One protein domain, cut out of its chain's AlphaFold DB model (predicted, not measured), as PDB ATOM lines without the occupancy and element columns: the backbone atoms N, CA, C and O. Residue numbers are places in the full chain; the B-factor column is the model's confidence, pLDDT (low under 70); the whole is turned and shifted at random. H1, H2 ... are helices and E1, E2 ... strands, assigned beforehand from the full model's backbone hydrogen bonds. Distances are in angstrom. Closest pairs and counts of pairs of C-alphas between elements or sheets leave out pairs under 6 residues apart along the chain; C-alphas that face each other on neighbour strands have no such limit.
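AT A GLANCE: This is residues 4 to 110 of the 236 residues of an uncharacterized protein of Bifidobacterium callitrichos (UniProt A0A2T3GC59). The longest helix, H5, meets a cluster of helices with its first part and from there runs out to one end of an elongated model, where the short strand E1 lies beside it. In the cluster H3 is in the middle, with H1, H2 and H4 packed round it, and H1 also crosses the first part of H5. The printed part has 107 residues, with five named helices and one named strand in the order E1, H1, H2, H3, H4, H5; the class is mostly helix. The whole is compact, with a radius of gyration of the C-alphas of 14.9 A, and its C-alphas span 50 by 29 by 20 A.

IN THESE COORDINATES: H5, residues 89 to 110, is 31.5 A long and ends with C-alpha 110 at (1.938, 20.886, -15.687). H1, residues 10 to 27, is 25.8 A long. H3, residues 50 to 61, is 16.4 A long and begins with C-alpha 50 at (-5.218, -2.854, -10.046). H4, residues 73 to 81, measures 12.2 A, H2, residues 31 to 36, measures 8.5 A, and E1, residues 4 to 7, measures 7.2 A. C-alpha 4 is at (-0.583, 20.768, -2.344).

HOW THE PARTS SIT: H3 is the hub and touches the four other helices. H5 touches it with residues 91 to 98 alone, at a shallow tilt of 17 degrees, opposite ways; the closest C-alphas, of Leu 51 and Ile 94, are 6.0 A apart. H1 touches H3 at a steep tilt of 63 degrees, with the C-alphas of Ala 20 and Val 52 closest at 5.1 A. H4 touches H3 at a steep tilt of 64 degrees, with Ala 59 and Leu 79 closest, their C-alphas 5.0 A apart. H2 touches H3 about perpendicular, at 74 degrees, and its closest C-alphas are those of Ala 33 and Leu 56, 6.8 A apart. H1 touches H5 about perpendicular, at 77 degrees, through Phe 17 and Val 95, whose C-alphas are closest at 6.7 A. H1 touches H4 with residues 21 to 25 alone, at a shallow tilt of 9 degrees, opposite ways; the C-alphas of Leu 25 and Arg 77 are closest, at 6.0 A. E1 pairs with no named strand; the closest C-alphas of E1 and H5 are those of Trp 6 and Arg 103, 6.4 A apart. H2 and H5 are apart. In H1, H2, H3, H4 and H5 every O i to N i+4 pair is within hydrogen-bond range.

THE WHOLE: The two C-alphas farthest apart are those of Ala 66 and Leu 110, at 51.8 A. The printed part has no cut. The links from H2 to H3 and from H3 to H4 are long, with 13 and 11 residues. The mean pLDDT of the printed part is 81.9, and residues 37 to 48 and 64 to 70 are under 70.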
ATOM      1  N   THR A   4      -1.168  22.064  -1.977       91.38
ATOM      2  CA  THR A   4      -0.583  20.768  -2.344       91.38
ATOM      3  C   THR A   4      -0.860  20.460  -3.812       91.38
ATOM      4  O   THR A   4      -2.015  20.428  -4.232       91.38
ATOM      5  N   ILE A   5       0.201  20.229  -4.586       90.44
ATOM      6  CA  ILE A   5       0.121  19.748  -5.973       90.44
ATOM      7  C   ILE A   5       0.096  18.219  -5.972       90.44
ATOM      8  O   ILE A   5      -0.742  17.609  -6.633       90.44
ATOM      9  N   TRP A   6       1.008  17.616  -5.210       91.38
ATOM     10  CA  TRP A   6       1.109  16.176  -5.009       91.38
ATOM     11  C   TRP A   6       1.890  15.885  -3.722       91.38
ATOM     12  O   TRP A   6       2.766  16.662  -3.347       91.38
ATOM     13  N   ASN A   7       1.587  14.777  -3.057       90.69
ATOM     14  CA  ASN A   7       2.331  14.232  -1.925       90.69
ATOM     15  C   ASN A   7       2.123  12.711  -1.862       90.69
ATOM     16  O   ASN A   7       1.173  12.173  -2.434       90.69
ATOM     17  N   ASN A   8       2.998  12.028  -1.135       88.75
ATOM     18  CA  ASN A   8       2.834  10.622  -0.773       88.75
ATOM     19  C   ASN A   8       2.872  10.436   0.750       88.75
ATOM     20  O   ASN A   8       3.341   9.416   1.231       88.75
ATOM     21  N   ASP A   9       2.404  11.410   1.533       88.38
ATOM     22  CA  ASP A   9       2.344  11.236   2.987       88.38
ATOM     23  C   ASP A   9       1.445  10.041   3.395       88.38
ATOM     24  O   ASP A   9       0.619   9.567   2.601       88.38
ATOM     25  N   PRO A  10       1.604   9.501   4.623       86.56
ATOM     26  CA  PRO A  10       0.829   8.346   5.076       86.56
ATOM     27  C   PRO A  10      -0.692   8.525   4.952       86.56
ATOM     28  O   PRO A  10      -1.376   7.585   4.546       86.56
ATOM     29  N   ASP A  11      -1.209   9.730   5.209       89.44
ATOM     30  CA  ASP A  11      -2.638  10.048   5.100       89.44
ATOM     31  C   ASP A  11      -3.133   9.966   3.646       89.44
ATOM     32  O   ASP A  11      -4.256   9.525   3.364       89.44
ATOM     33  N   THR A  12      -2.292  10.359   2.691       90.12
ATOM     34  CA  THR A  12      -2.583  10.278   1.258       90.12
ATOM     35  C   THR A  12      -2.583   8.829   0.782       90.12
ATOM     36  O   THR A  12      -3.521   8.423   0.086       90.12
ATOM     37  N   ARG A  13      -1.617   8.012   1.226       90.75
ATOM     38  CA  ARG A  13      -1.607   6.552   0.995       90.75
ATOM     39  C   ARG A  13      -2.869   5.889   1.539       90.75
ATOM     40  O   ARG A  13      -3.531   5.128   0.830       90.75
ATOM     41  N   ASP A  14      -3.252   6.227   2.768       91.62
ATOM     42  CA  ASP A  14      -4.471   5.716   3.401       91.62
ATOM     43  C   ASP A  14      -5.729   6.151   2.657       91.62
ATOM     44  O   ASP A  14      -6.660   5.363   2.489       91.62
ATOM     45  N   THR A  15      -5.748   7.375   2.133       92.62
ATOM     46  CA  THR A  15      -6.857   7.880   1.320       92.62
ATOM     47  C   THR A  15      -6.989   7.123  -0.004       92.62
ATOM     48  O   THR A  15      -8.111   6.791  -0.402       92.62
ATOM     49  N   VAL A  16      -5.880   6.835  -0.695       92.06
ATOM     50  CA  VAL A  16      -5.874   6.016  -1.924       92.06
ATOM     51  C   VAL A  16      -6.401   4.618  -1.620       92.06
ATOM     52  O   VAL A  16      -7.383   4.177  -2.229       92.06
ATOM     53  N   PHE A  17      -5.854   3.970  -0.592       94.06
ATOM     54  CA  PHE A  17      -6.289   2.641  -0.177       94.06
ATOM     55  C   PHE A  17      -7.769   2.610   0.238       94.06
ATOM     56  O   PHE A  17      -8.521   1.730  -0.186       94.06
ATOM     57  N   ALA A  18      -8.240   3.595   1.007       94.19
ATOM     58  CA  ALA A  18      -9.636   3.696   1.428       94.19
ATOM     59  C   ALA A  18     -10.595   3.876   0.239       94.19
ATOM     60  O   ALA A  18     -11.665   3.259   0.210       94.19
ATOM     61  N   LYS A  19     -10.219   4.671  -0.773       93.00
ATOM     62  CA  LYS A  19     -11.001   4.829  -2.011       93.00
ATOM     63  C   LYS A  19     -11.086   3.521  -2.793       93.00
ATOM     64  O   LYS A  19     -12.186   3.148  -3.217       93.00
ATOM     65  N   ALA A  20      -9.971   2.807  -2.940       92.50
ATOM     66  CA  ALA A  20      -9.940   1.507  -3.603       92.50
ATOM     67  C   ALA A  20     -10.766   0.462  -2.837       92.50
ATOM     68  O   ALA A  20     -11.580  -0.248  -3.426       92.50
ATOM     69  N   LYS A  21     -10.675   0.437  -1.507       93.31
ATOM     70  CA  LYS A  21     -11.498  -0.424  -0.648       93.31
ATOM     71  C   LYS A  21     -12.989  -0.119  -0.784       93.31
ATOM     72  O   LYS A  21     -13.795  -1.033  -0.960       93.31
ATOM     73  N   ALA A  22     -13.371   1.157  -0.795       92.50
ATOM     74  CA  ALA A  22     -14.750   1.567  -1.046       92.50
ATOM     75  C   ALA A  22     -15.236   1.148  -2.444       92.50
ATOM     76  O   ALA A  22     -16.400   0.778  -2.604       92.50
ATOM     77  N   ALA A  23     -14.366   1.179  -3.460       90.38
ATOM     78  CA  ALA A  23     -14.673   0.648  -4.783       90.38
ATOM     79  C   ALA A  23     -14.860  -0.873  -4.757       90.38
ATOM     80  O   ALA A  23     -15.903  -1.354  -5.202       90.38
ATOM     81  N   ALA A  24     -13.946  -1.623  -4.142       89.69
ATOM     82  CA  ALA A  24     -14.068  -3.069  -3.965       89.69
ATOM     83  C   ALA A  24     -15.393  -3.455  -3.279       89.69
ATOM     84  O   ALA A  24     -16.101  -4.349  -3.742       89.69
ATOM     85  N   LEU A  25     -15.818  -2.720  -2.246       90.62
ATOM     86  CA  LEU A  25     -17.106  -2.940  -1.573       90.62
ATOM     87  C   LEU A  25     -18.325  -2.760  -2.496       90.62
ATOM     88  O   LEU A  25     -19.323  -3.474  -2.333       90.62
ATOM     89  N   ARG A  26     -18.261  -1.850  -3.480       88.38
ATOM     90  CA  ARG A  26     -19.308  -1.702  -4.513       88.38
ATOM     91  C   ARG A  26     -19.339  -2.905  -5.460       88.38
ATOM     92  O   ARG A  26     -20.419  -3.302  -5.898       88.38
ATOM     93  N   HIS A  27     -18.190  -3.525  -5.718       85.12
ATOM     94  CA  HIS A  27     -18.070  -4.724  -6.554       85.12
ATOM     95  C   HIS A  27     -18.349  -6.035  -5.802       85.12
ATOM     96  O   HIS A  27     -18.669  -7.040  -6.428       85.12
ATOM     97  N   ALA A  28     -18.351  -6.031  -4.466       83.06
ATOM     98  CA  ALA A  28     -18.511  -7.224  -3.626       83.06
ATOM     99  C   ALA A  28     -19.845  -7.985  -3.788       83.06
ATOM    100  O   ALA A  28     -20.022  -9.057  -3.221       83.06
ATOM    101  N   SER A  29     -20.819  -7.429  -4.514       82.19
ATOM    102  CA  SER A  29     -22.100  -8.102  -4.803       82.19
ATOM    103  C   SER A  29     -22.141  -8.729  -6.196       82.19
ATOM    104  O   SER A  29     -23.133  -9.363  -6.547       82.19
ATOM    105  N   GLN A  30     -21.114  -8.497  -7.012       82.88
ATOM    106  CA  GLN A  30     -21.120  -8.874  -8.417       82.88
ATOM    107  C   GLN A  30     -20.739 -10.355  -8.565       82.88
ATOM    108  O   GLN A  30     -19.820 -10.810  -7.879       82.88
ATOM    109  N   PRO A  31     -21.415 -11.126  -9.442       77.50
ATOM    110  CA  PRO A  31     -21.209 -12.573  -9.544       77.50
ATOM    111  C   PRO A  31     -19.752 -12.989  -9.774       77.50
ATOM    112  O   PRO A  31     -19.295 -13.953  -9.163       77.50
ATOM    113  N   TYR A  32     -19.003 -12.243 -10.595       72.94
ATOM    114  CA  TYR A  32     -17.586 -12.534 -10.835       72.94
ATOM    115  C   TYR A  32     -16.747 -12.377  -9.562       72.94
ATOM    116  O   TYR A  32     -15.856 -13.178  -9.306       72.94
ATOM    117  N   ALA A  33     -17.059 -11.386  -8.727       72.75
ATOM    118  CA  ALA A  33     -16.296 -11.093  -7.524       72.75
ATOM    119  C   ALA A  33     -16.524 -12.201  -6.484       72.75
ATOM    120  O   ALA A  33     -15.588 -12.683  -5.855       72.75
ATOM    121  N   LEU A  34     -17.765 -12.690  -6.390       70.12
ATOM    122  CA  LEU A  34     -18.140 -13.804  -5.514       70.12
ATOM    123  C   LEU A  34     -17.547 -15.154  -5.947       70.12
ATOM    124  O   LEU A  34     -17.392 -16.035  -5.099       70.12
ATOM    125  N   HIS A  35     -17.257 -15.334  -7.241       71.38
ATOM    126  CA  HIS A  35     -16.812 -16.615  -7.798       71.38
ATOM    127  C   HIS A  35     -15.297 -16.688  -8.038       71.38
ATOM    128  O   HIS A  35     -14.695 -17.721  -7.754       71.38
ATOM    129  N   TYR A  36     -14.678 -15.598  -8.498       71.88
ATOM    130  CA  TYR A  36     -13.273 -15.554  -8.922       71.88
ATOM    131  C   TYR A  36     -12.405 -14.619  -8.071       71.88
ATOM    132  O   TYR A  36     -11.180 -14.654  -8.168       71.88
ATOM    133  N   GLY A  37     -13.009 -13.747  -7.260       68.75
ATOM    134  CA  GLY A  37     -12.282 -12.751  -6.478       68.75
ATOM    135  C   GLY A  37     -11.670 -11.614  -7.297       68.75
ATOM    136  O   GLY A  37     -11.099 -10.712  -6.717       68.75
ATOM    137  N   HIS A  38     -11.766 -11.617  -8.623       68.31
ATOM    138  CA  HIS A  38     -11.235 -10.558  -9.482       68.31
ATOM    139  C   HIS A  38     -11.970 -10.546 -10.827       68.31
ATOM    140  O   HIS A  38     -12.632 -11.520 -11.195       68.31
ATOM    141  N   CYS A  39     -11.852  -9.442 -11.563       63.16
ATOM    142  CA  CYS A  39     -12.265  -9.342 -12.962       63.16
ATOM    143  C   CYS A  39     -11.139  -9.879 -13.865       63.16
ATOM    144  O   CYS A  39     -10.321  -9.097 -14.336       63.16
ATOM    145  N   GLY A  40     -11.041 -11.198 -14.047       53.00
ATOM    146  CA  GLY A  40      -9.929 -11.826 -14.786       53.00
ATOM    147  C   GLY A  40     -10.028 -11.801 -16.314       53.00
ATOM    148  O   GLY A  40      -9.029 -12.061 -16.974       53.00
ATOM    149  N   ASP A  41     -11.192 -11.462 -16.878       49.03
ATOM    150  CA  ASP A  41     -11.433 -11.579 -18.319       49.03
ATOM    151  C   ASP A  41     -11.656 -10.224 -19.001       49.03
ATOM    152  O   ASP A  41     -12.249  -9.301 -18.434       49.03
ATOM    153  N   GLU A  42     -11.294 -10.165 -20.288       48.62
ATOM    154  CA  GLU A  42     -11.544  -9.070 -21.244       48.62
ATOM    155  C   GLU A  42     -13.017  -8.594 -21.275       48.62
ATOM    156  O   GLU A  42     -13.318  -7.496 -21.733       48.62
ATOM    157  N   HIS A  43     -13.952  -9.393 -20.743       42.62
ATOM    158  CA  HIS A  43     -15.385  -9.085 -20.645       42.62
ATOM    159  C   HIS A  43     -15.754  -8.179 -19.452       42.62
ATOM    160  O   HIS A  43     -16.858  -7.637 -19.411       42.62
ATOM    161  N   CYS A  44     -14.832  -7.976 -18.506       48.34
ATOM    162  CA  CYS A  44     -14.934  -7.014 -17.406       48.34
ATOM    163  C   CYS A  44     -13.902  -5.884 -17.547       48.34
ATOM    164  O   CYS A  44     -13.495  -5.297 -16.544       48.34
ATOM    165  N   ALA A  45     -13.515  -5.545 -18.785       40.12
ATOM    166  CA  ALA A  45     -12.660  -4.410 -19.155       40.12
ATOM    167  C   ALA A  45     -13.282  -3.026 -18.842       40.12
ATOM    168  O   ALA A  45     -13.103  -2.050 -19.566       40.12
ATOM    169  N   THR A  46     -14.042  -2.924 -17.754       44.75
ATOM    170  CA  THR A  46     -14.657  -1.702 -17.263       44.75
ATOM    171  C   THR A  46     -14.046  -1.320 -15.911       44.75
ATOM    172  O   THR A  46     -14.457  -1.806 -14.860       44.75
ATOM    173  N   HIS A  47     -13.107  -0.374 -15.967       52.41
ATOM    174  CA  HIS A  47     -12.933   0.718 -14.993       52.41
ATOM    175  C   HIS A  47     -12.451   0.411 -13.558       52.41
ATOM    176  O   HIS A  47     -12.524   1.307 -12.718       52.41
ATOM    177  N   SER A  48     -11.966  -0.793 -13.237       64.25
ATOM    178  CA  SER A  48     -11.482  -1.105 -11.873       64.25
ATOM    179  C   SER A  48      -9.951  -1.081 -11.823       64.25
ATOM    180  O   SER A  48      -9.322  -1.771 -12.622       64.25
ATOM    181  N   SER A  49      -9.356  -0.299 -10.914       80.69
ATOM    182  CA  SER A  49      -7.895  -0.202 -10.781       80.69
ATOM    183  C   SER A  49      -7.269  -1.514 -10.290       80.69
ATOM    184  O   SER A  49      -7.955  -2.381  -9.732       80.69
ATOM    185  N   HIS A  50      -5.958  -1.673 -10.490       86.25
ATOM    186  CA  HIS A  50      -5.218  -2.854 -10.046       86.25
ATOM    187  C   HIS A  50      -5.382  -3.093  -8.534       86.25
ATOM    188  O   HIS A  50      -5.655  -4.223  -8.122       86.25
ATOM    189  N   LEU A  51      -5.351  -2.032  -7.717       89.81
ATOM    190  CA  LEU A  51      -5.548  -2.124  -6.268       89.81
ATOM    191  C   LEU A  51      -6.931  -2.663  -5.893       89.81
ATOM    192  O   LEU A  51      -7.050  -3.490  -4.989       89.81
ATOM    193  N   VAL A  52      -7.986  -2.244  -6.601       90.06
ATOM    194  CA  VAL A  52      -9.349  -2.752  -6.372       90.06
ATOM    195  C   VAL A  52      -9.411  -4.258  -6.617       90.06
ATOM    196  O   VAL A  52      -9.964  -4.990  -5.794       90.06
ATOM    197  N   ASN A  53      -8.828  -4.726  -7.721       87.25
ATOM    198  CA  ASN A  53      -8.799  -6.148  -8.056       87.25
ATOM    199  C   ASN A  53      -7.997  -6.961  -7.035       87.25
ATOM    200  O   ASN A  53      -8.446  -8.034  -6.635       87.25
ATOM    201  N   GLU A  54      -6.867  -6.444  -6.557       89.31
ATOM    202  CA  GLU A  54      -6.062  -7.130  -5.544       89.31
ATOM    203  C   GLU A  54      -6.789  -7.215  -4.189       89.31
ATOM    204  O   GLU A  54      -6.781  -8.266  -3.542       89.31
ATOM    205  N   ILE A  55      -7.488  -6.153  -3.770       91.19
ATOM    206  CA  ILE A  55      -8.329  -6.165  -2.557       91.19
ATOM    207  C   ILE A  55      -9.422  -7.236  -2.675       91.19
ATOM    208  O   ILE A  55      -9.613  -8.042  -1.759       91.19
ATOM    209  N   LEU A  56     -10.131  -7.272  -3.806       88.25
ATOM    210  CA  LEU A  56     -11.152  -8.283  -4.078       88.25
ATOM    211  C   LEU A  56     -10.553  -9.700  -4.026       88.25
ATOM    212  O   LEU A  56     -11.117 -10.599  -3.388       88.25
ATOM    213  N   TYR A  57      -9.391  -9.896  -4.643       86.31
ATOM    214  CA  TYR A  57      -8.766 -11.206  -4.780       86.31
ATOM    215  C   TYR A  57      -8.308 -11.755  -3.435       86.31
ATOM    216  O   TYR A  57      -8.540 -12.925  -3.112       86.31
ATOM    217  N   ARG A  58      -7.725 -10.894  -2.601       87.94
ATOM    218  CA  ARG A  58      -7.314 -11.247  -1.243       87.94
ATOM    219  C   ARG A  58      -8.488 -11.643  -0.380       87.94
ATOM    220  O   ARG A  58      -8.427 -12.698   0.245       87.94
ATOM    221  N   ALA A  59      -9.564 -10.858  -0.394       88.56
ATOM    222  CA  ALA A  59     -10.765 -11.182   0.365       88.56
ATOM    223  C   ALA A  59     -11.325 -12.552  -0.048       88.56
ATOM    224  O   ALA A  59     -11.754 -13.326   0.803       88.56
ATOM    225  N   TRP A  60     -11.266 -12.890  -1.336       84.31
ATOM    226  CA  TRP A  60     -11.721 -14.184  -1.840       84.31
ATOM    227  C   TRP A  60     -10.802 -15.322  -1.368       84.31
ATOM    228  O   TRP A  60     -11.276 -16.320  -0.815       84.31
ATOM    229  N   ARG A  61      -9.480 -15.133  -1.471       83.81
ATOM    230  CA  ARG A  61      -8.463 -16.092  -1.002       83.81
ATOM    231  C   ARG A  61      -8.397 -16.272   0.511       83.81
ATOM    232  O   ARG A  61      -7.865 -17.281   0.962       83.81
ATOM    233  N   SER A  62      -8.913 -15.335   1.304       82.62
ATOM    234  CA  SER A  62      -8.973 -15.472   2.766       82.62
ATOM    235  C   SER A  62      -9.935 -16.570   3.236       82.62
ATOM    236  O   SER A  62     -10.005 -16.845   4.433       82.62
ATOM    237  N   THR A  63     -10.677 -17.205   2.326       72.88
ATOM    238  CA  THR A  63     -11.538 -18.341   2.655       72.88
ATOM    239  C   THR A  63     -10.816 -19.684   2.485       72.88
ATOM    240  O   THR A  63      -9.979 -19.827   1.593       72.88
ATOM    241  N   PRO A  64     -11.084 -20.686   3.349       65.38
ATOM    242  CA  PRO A  64     -10.434 -21.991   3.257       65.38
ATOM    243  C   PRO A  64     -10.661 -22.640   1.883       65.38
ATOM    244  O   PRO A  64     -11.739 -22.471   1.314       65.38
ATOM    245  N   PRO A  65      -9.727 -23.471   1.383       57.44
ATOM    246  CA  PRO A  65      -9.793 -24.100   0.055       57.44
ATOM    247  C   PRO A  65     -10.919 -25.147  -0.129       57.44
ATOM    248  O   PRO A  65     -10.872 -25.980  -1.037       57.44
ATOM    249  N   ALA A  66     -11.966 -25.125   0.698       51.50
ATOM    250  CA  ALA A  66     -13.139 -25.977   0.564       51.50
ATOM    251  C   ALA A  66     -14.080 -25.462  -0.549       51.50
ATOM    252  O   ALA A  66     -15.113 -24.858  -0.292       51.50
ATOM    253  N   ARG A  67     -13.679 -25.752  -1.795       48.59
ATOM    254  CA  ARG A  67     -14.492 -25.995  -3.005       48.59
ATOM    255  C   ARG A  67     -15.694 -25.073  -3.257       48.59
ATOM    256  O   ARG A  67     -16.775 -25.314  -2.742       48.59
ATOM    257  N   HIS A  68     -15.537 -24.169  -4.226       51.75
ATOM    258  CA  HIS A  68     -16.581 -23.699  -5.159       51.75
ATOM    259  C   HIS A  68     -17.889 -23.113  -4.595       51.75
ATOM    260  O   HIS A  68     -18.787 -22.830  -5.386       51.75
ATOM    261  N   VAL A  69     -18.030 -22.902  -3.284       62.41
ATOM    262  CA  VAL A  69     -19.199 -22.211  -2.730       62.41
ATOM    263  C   VAL A  69     -19.001 -20.712  -2.953       62.41
ATOM    264  O   VAL A  69     -18.059 -20.150  -2.387       62.41
ATOM    265  N   PRO A  70     -19.850 -20.047  -3.760       66.25
ATOM    266  CA  PRO A  70     -19.778 -18.604  -3.916       66.25
ATOM    267  C   PRO A  70     -19.914 -17.941  -2.552       66.25
ATOM    268  O   PRO A  70     -20.768 -18.324  -1.743       66.25
ATOM    269  N   LEU A  71     -19.089 -16.932  -2.290       76.06
ATOM    270  CA  LEU A  71     -19.233 -16.162  -1.064       76.06
ATOM    271  C   LEU A  71     -20.601 -15.481  -1.056       76.06
ATOM    272  O   LEU A  71     -21.108 -15.042  -2.087       76.06
ATOM    273  N   THR A  72     -21.209 -15.358   0.122       85.88
ATOM    274  CA  THR A  72     -22.336 -14.430   0.239       85.88
ATOM    275  C   THR A  72     -21.792 -13.000   0.138       85.88
ATOM    276  O   THR A  72     -20.700 -12.732   0.657       85.88
ATOM    277  N   PRO A  73     -22.546 -12.045  -0.438       86.50
ATOM    278  CA  PRO A  73     -22.131 -10.642  -0.464       86.50
ATOM    279  C   PRO A  73     -21.784 -10.084   0.923       86.50
ATOM    280  O   PRO A  73     -20.889  -9.255   1.059       86.50
ATOM    281  N   GLN A  74     -22.465 -10.547   1.978       88.75
ATOM    282  CA  GLN A  74     -22.190 -10.122   3.353       88.75
ATOM    283  C   GLN A  74     -20.856 -10.664   3.874       88.75
ATOM    284  O   GLN A  74     -20.090  -9.915   4.475       88.75
ATOM    285  N   THR A  75     -20.564 -11.946   3.638       87.50
ATOM    286  CA  THR A  75     -19.271 -12.544   4.001       87.50
ATOM    287  C   THR A  75     -18.137 -11.834   3.275       87.50
ATOM    288  O   THR A  75     -17.145 -11.469   3.895       87.50
ATOM    289  N   TYR A  76     -18.303 -11.586   1.977       86.50
ATOM    290  CA  TYR A  76     -17.250 -10.996   1.168       86.50
ATOM    291  C   TYR A  76     -16.958  -9.538   1.543       86.50
ATOM    292  O   TYR A  76     -15.797  -9.171   1.692       86.50
ATOM    293  N   ARG A  77     -17.996  -8.737   1.829       90.44
ATOM    294  CA  ARG A  77     -17.827  -7.384   2.389       90.44
ATOM    295  C   ARG A  77     -17.045  -7.386   3.702       90.44
ATOM    296  O   ARG A  77     -16.107  -6.615   3.826       90.44
ATOM    297  N   LYS A  78     -17.365  -8.291   4.637       91.44
ATOM    298  CA  LYS A  78     -16.616  -8.420   5.903       91.44
ATOM    299  C   LYS A  78     -15.143  -8.762   5.676       91.44
ATOM    300  O   LYS A  78     -14.284  -8.268   6.395       91.44
ATOM    301  N   LEU A  79     -14.852  -9.615   4.693       90.94
ATOM    302  CA  LEU A  79     -13.477  -9.971   4.347       90.94
ATOM    303  C   LEU A  79     -12.728  -8.771   3.761       90.94
ATOM    304  O   LEU A  79     -11.621  -8.502   4.208       90.94
ATOM    305  N   ILE A  80     -13.350  -8.011   2.852       92.06
ATOM    306  CA  ILE A  80     -12.790  -6.757   2.318       92.06
ATOM    307  C   ILE A  80     -12.540  -5.748   3.447       92.06
ATOM    308  O   ILE A  80     -11.456  -5.174   3.525       92.06
ATOM    309  N   ASP A  81     -13.504  -5.565   4.351       92.56
ATOM    310  CA  ASP A  81     -13.397  -4.645   5.490       92.56
ATOM    311  C   ASP A  81     -12.233  -4.985   6.429       92.56
ATOM    312  O   ASP A  81     -11.635  -4.079   7.008       92.56
ATOM    313  N   ASN A  82     -11.841  -6.254   6.514       91.81
ATOM    314  CA  ASN A  82     -10.711  -6.696   7.328       91.81
ATOM    315  C   ASN A  82      -9.348  -6.571   6.628       91.81
ATOM    316  O   ASN A  82      -8.321  -6.784   7.273       91.81
ATOM    317  N   ILE A  83      -9.299  -6.233   5.334       91.75
ATOM    318  CA  ILE A  83      -8.025  -6.016   4.641       91.75
ATOM    319  C   ILE A  83      -7.427  -4.689   5.102       91.75
ATOM    320  O   ILE A  83      -8.067  -3.632   5.011       91.75
ATOM    321  N   ASN A  84      -6.180  -4.775   5.563       89.75
ATOM    322  CA  ASN A  84      -5.316  -3.644   5.863       89.75
ATOM    323  C   ASN A  84      -4.270  -3.474   4.748       89.75
ATOM    324  O   ASN A  84      -3.774  -4.476   4.224       89.75
ATOM    325  N   ARG A  85      -3.921  -2.226   4.422       87.50
ATOM    326  CA  ARG A  85      -2.857  -1.856   3.480       87.50
ATOM    327  C   ARG A  85      -1.548  -2.563   3.836       87.50
ATOM    328  O   ARG A  85      -0.992  -3.276   3.010       87.50
ATOM    329  N   ASP A  86      -1.165  -2.498   5.108       85.69
ATOM    330  CA  ASP A  86       0.121  -3.009   5.607       85.69
ATOM    331  C   ASP A  86       0.119  -4.530   5.851       85.69
ATOM    332  O   ASP A  86       1.056  -5.094   6.410       85.69
ATOM    333  N   SER A  87      -0.951  -5.236   5.466       84.56
ATOM    334  CA  SER A  87      -1.033  -6.692   5.651       84.56
ATOM    335  C   SER A  87      -0.046  -7.468   4.771       84.56
ATOM    336  O   SER A  87       0.182  -8.660   4.990       84.56
ATOM    337  N   THR A  88       0.517  -6.823   3.748       86.25
ATOM    338  CA  THR A  88       1.418  -7.436   2.776       86.25
ATOM    339  C   THR A  88       2.189  -6.375   1.994       86.25
ATOM    340  O   THR A  88       1.620  -5.376   1.561       86.25
ATOM    341  N   TRP A  89       3.457  -6.664   1.710       87.25
ATOM    342  CA  TRP A  89       4.296  -5.824   0.852       87.25
ATOM    343  C   TRP A  89       3.695  -5.595  -0.549       87.25
ATOM    344  O   TRP A  89       3.961  -4.576  -1.172       87.25
ATOM    345  N   LEU A  90       2.872  -6.525  -1.060       87.75
ATOM    346  CA  LEU A  90       2.280  -6.391  -2.394       87.75
ATOM    347  C   LEU A  90       1.181  -5.317  -2.442       87.75
ATOM    348  O   LEU A  90       1.089  -4.605  -3.431       87.75
ATOM    349  N   LEU A  91       0.354  -5.180  -1.396       89.19
ATOM    350  CA  LEU A  91      -0.663  -4.116  -1.367       89.19
ATOM    351  C   LEU A  91      -0.011  -2.746  -1.233       89.19
ATOM    352  O   LEU A  91      -0.438  -1.813  -1.900       89.19
ATOM    353  N   GLU A  92       1.020  -2.650  -0.399       88.31
ATOM    354  CA  GLU A  92       1.831  -1.445  -0.264       88.31
ATOM    355  C   GLU A  92       2.449  -1.051  -1.611       88.31
ATOM    356  O   GLU A  92       2.222   0.058  -2.079       88.31
ATOM    357  N   ALA A  93       3.096  -1.989  -2.311       88.81
ATOM    358  CA  ALA A  93       3.681  -1.731  -3.626       88.81
ATOM    359  C   ALA A  93       2.653  -1.269  -4.677       88.81
ATOM    360  O   ALA A  93       2.952  -0.389  -5.478       88.81
ATOM    361  N   ILE A  94       1.438  -1.832  -4.679       90.94
ATOM    362  CA  ILE A  94       0.377  -1.407  -5.609       90.94
ATOM    363  C   ILE A  94      -0.164  -0.016  -5.239       90.94
ATOM    364  O   ILE A  94      -0.508   0.756  -6.129       90.94
ATOM    365  N   VAL A  95      -0.237   0.327  -3.947       91.75
ATOM    366  CA  VAL A  95      -0.599   1.687  -3.509       91.75
ATOM    367  C   VAL A  95       0.446   2.703  -3.968       91.75
ATOM    368  O   VAL A  95       0.064   3.765  -4.456       91.75
ATOM    369  N   GLU A  96       1.737   2.380  -3.854       88.88
ATOM    370  CA  GLU A  96       2.804   3.248  -4.367       88.88
ATOM    371  C   GLU A  96       2.706   3.425  -5.889       88.88
ATOM    372  O   GLU A  96       2.817   4.549  -6.368       88.88
ATOM    373  N   ASP A  97       2.411   2.362  -6.646       89.31
ATOM    374  CA  ASP A  97       2.221   2.453  -8.102       89.31
ATOM    375  C   ASP A  97       1.027   3.357  -8.474       89.31
ATOM    376  O   ASP A  97       1.159   4.237  -9.326       89.31
ATOM    377  N   GLU A  98      -0.114   3.243  -7.778       89.75
ATOM    378  CA  GLU A  98      -1.254   4.159  -7.978       89.75
ATOM    379  C   GLU A  98      -0.913   5.618  -7.615       89.75
ATOM    380  O   GLU A  98      -1.372   6.561  -8.268       89.75
ATOM    381  N   LEU A  99      -0.097   5.844  -6.580       89.50
ATOM    382  CA  LEU A  99       0.371   7.186  -6.219       89.50
ATOM    383  C   LEU A  99       1.315   7.772  -7.262       89.50
ATOM    384  O   LEU A  99       1.227   8.968  -7.561       89.50
ATOM    385  N   ASP A 100       2.171   6.937  -7.840       87.44
ATOM    386  CA  ASP A 100       3.043   7.302  -8.946       87.44
ATOM    387  C   ASP A 100       2.243   7.623 -10.213       87.44
ATOM    388  O   ASP A 100       2.554   8.591 -10.908       87.44
ATOM    389  N   GLU A 101       1.166   6.893 -10.505       88.50
ATOM    390  CA  GLU A 101       0.231   7.255 -11.576       88.50
ATOM    391  C   GLU A 101      -0.410   8.626 -11.327       88.50
ATOM    392  O   GLU A 101      -0.453   9.468 -12.230       88.50
ATOM    393  N   HIS A 102      -0.858   8.902 -10.097       87.88
ATOM    394  CA  HIS A 102      -1.383  10.219  -9.729       87.88
ATOM    395  C   HIS A 102      -0.329  11.324  -9.867       87.88
ATOM    396  O   HIS A 102      -0.657  12.430 -10.309       87.88
ATOM    397  N   ARG A 103       0.931  11.033  -9.529       89.88
ATOM    398  CA  ARG A 103       2.063  11.950  -9.698       89.88
ATOM    399  C   ARG A 103       2.325  12.255 -11.164       89.88
ATOM    400  O   ARG A 103       2.405  13.425 -11.532       89.88
ATOM    401  N   ARG A 104       2.414  11.221 -12.008       90.94
ATOM    402  CA  ARG A 104       2.596  11.353 -13.462       90.94
ATOM    403  C   ARG A 104       1.466  12.183 -14.060       90.94
ATOM    404  O   ARG A 104       1.735  13.165 -14.735       90.94
ATOM    405  N   ALA A 105       0.217  11.897 -13.693       90.75
ATOM    406  CA  ALA A 105      -0.931  12.683 -14.135       90.75
ATOM    407  C   ALA A 105      -0.879  14.153 -13.667       90.75
ATOM    408  O   ALA A 105      -1.340  15.044 -14.384       90.75
ATOM    409  N   ALA A 106      -0.342  14.434 -12.475       89.88
ATOM    410  CA  ALA A 106      -0.115  15.803 -12.015       89.88
ATOM    411  C   ALA A 106       0.981  16.504 -12.839       89.88
ATOM    412  O   ALA A 106       0.774  17.640 -13.268       89.88
ATOM    413  N   ALA A 107       2.096  15.821 -13.112       92.69
ATOM    414  CA  ALA A 107       3.183  16.328 -13.950       92.69
ATOM    415  C   ALA A 107       2.735  16.583 -15.400       92.69
ATOM    416  O   ALA A 107       3.008  17.652 -15.940       92.69
ATOM    417  N   ASP A 108       1.963  15.672 -15.995       94.44
ATOM    418  CA  ASP A 108       1.453  15.793 -17.367       94.44
ATOM    419  C   ASP A 108       0.549  17.021 -17.540       94.44
ATOM    420  O   ASP A 108       0.592  17.704 -18.561       94.44
ATOM    421  N   ARG A 109      -0.253  17.368 -16.522       92.19
ATOM    422  CA  ARG A 109      -1.035  18.619 -16.544       92.19
ATOM    423  C   ARG A 109      -0.121  19.843 -16.565       92.19
ATOM    424  O   ARG A 109      -0.409  20.813 -17.263       92.19
ATOM    425  N   LEU A 110       0.974  19.796 -15.811       94.31
ATOM    426  CA  LEU A 110       1.938  20.886 -15.687       94.31
ATOM    427  C   LEU A 110       2.824  21.072 -16.928       94.31
ATOM    428  O   LEU A 110       3.446  22.126 -17.059       94.31
TER     429      LEU A 110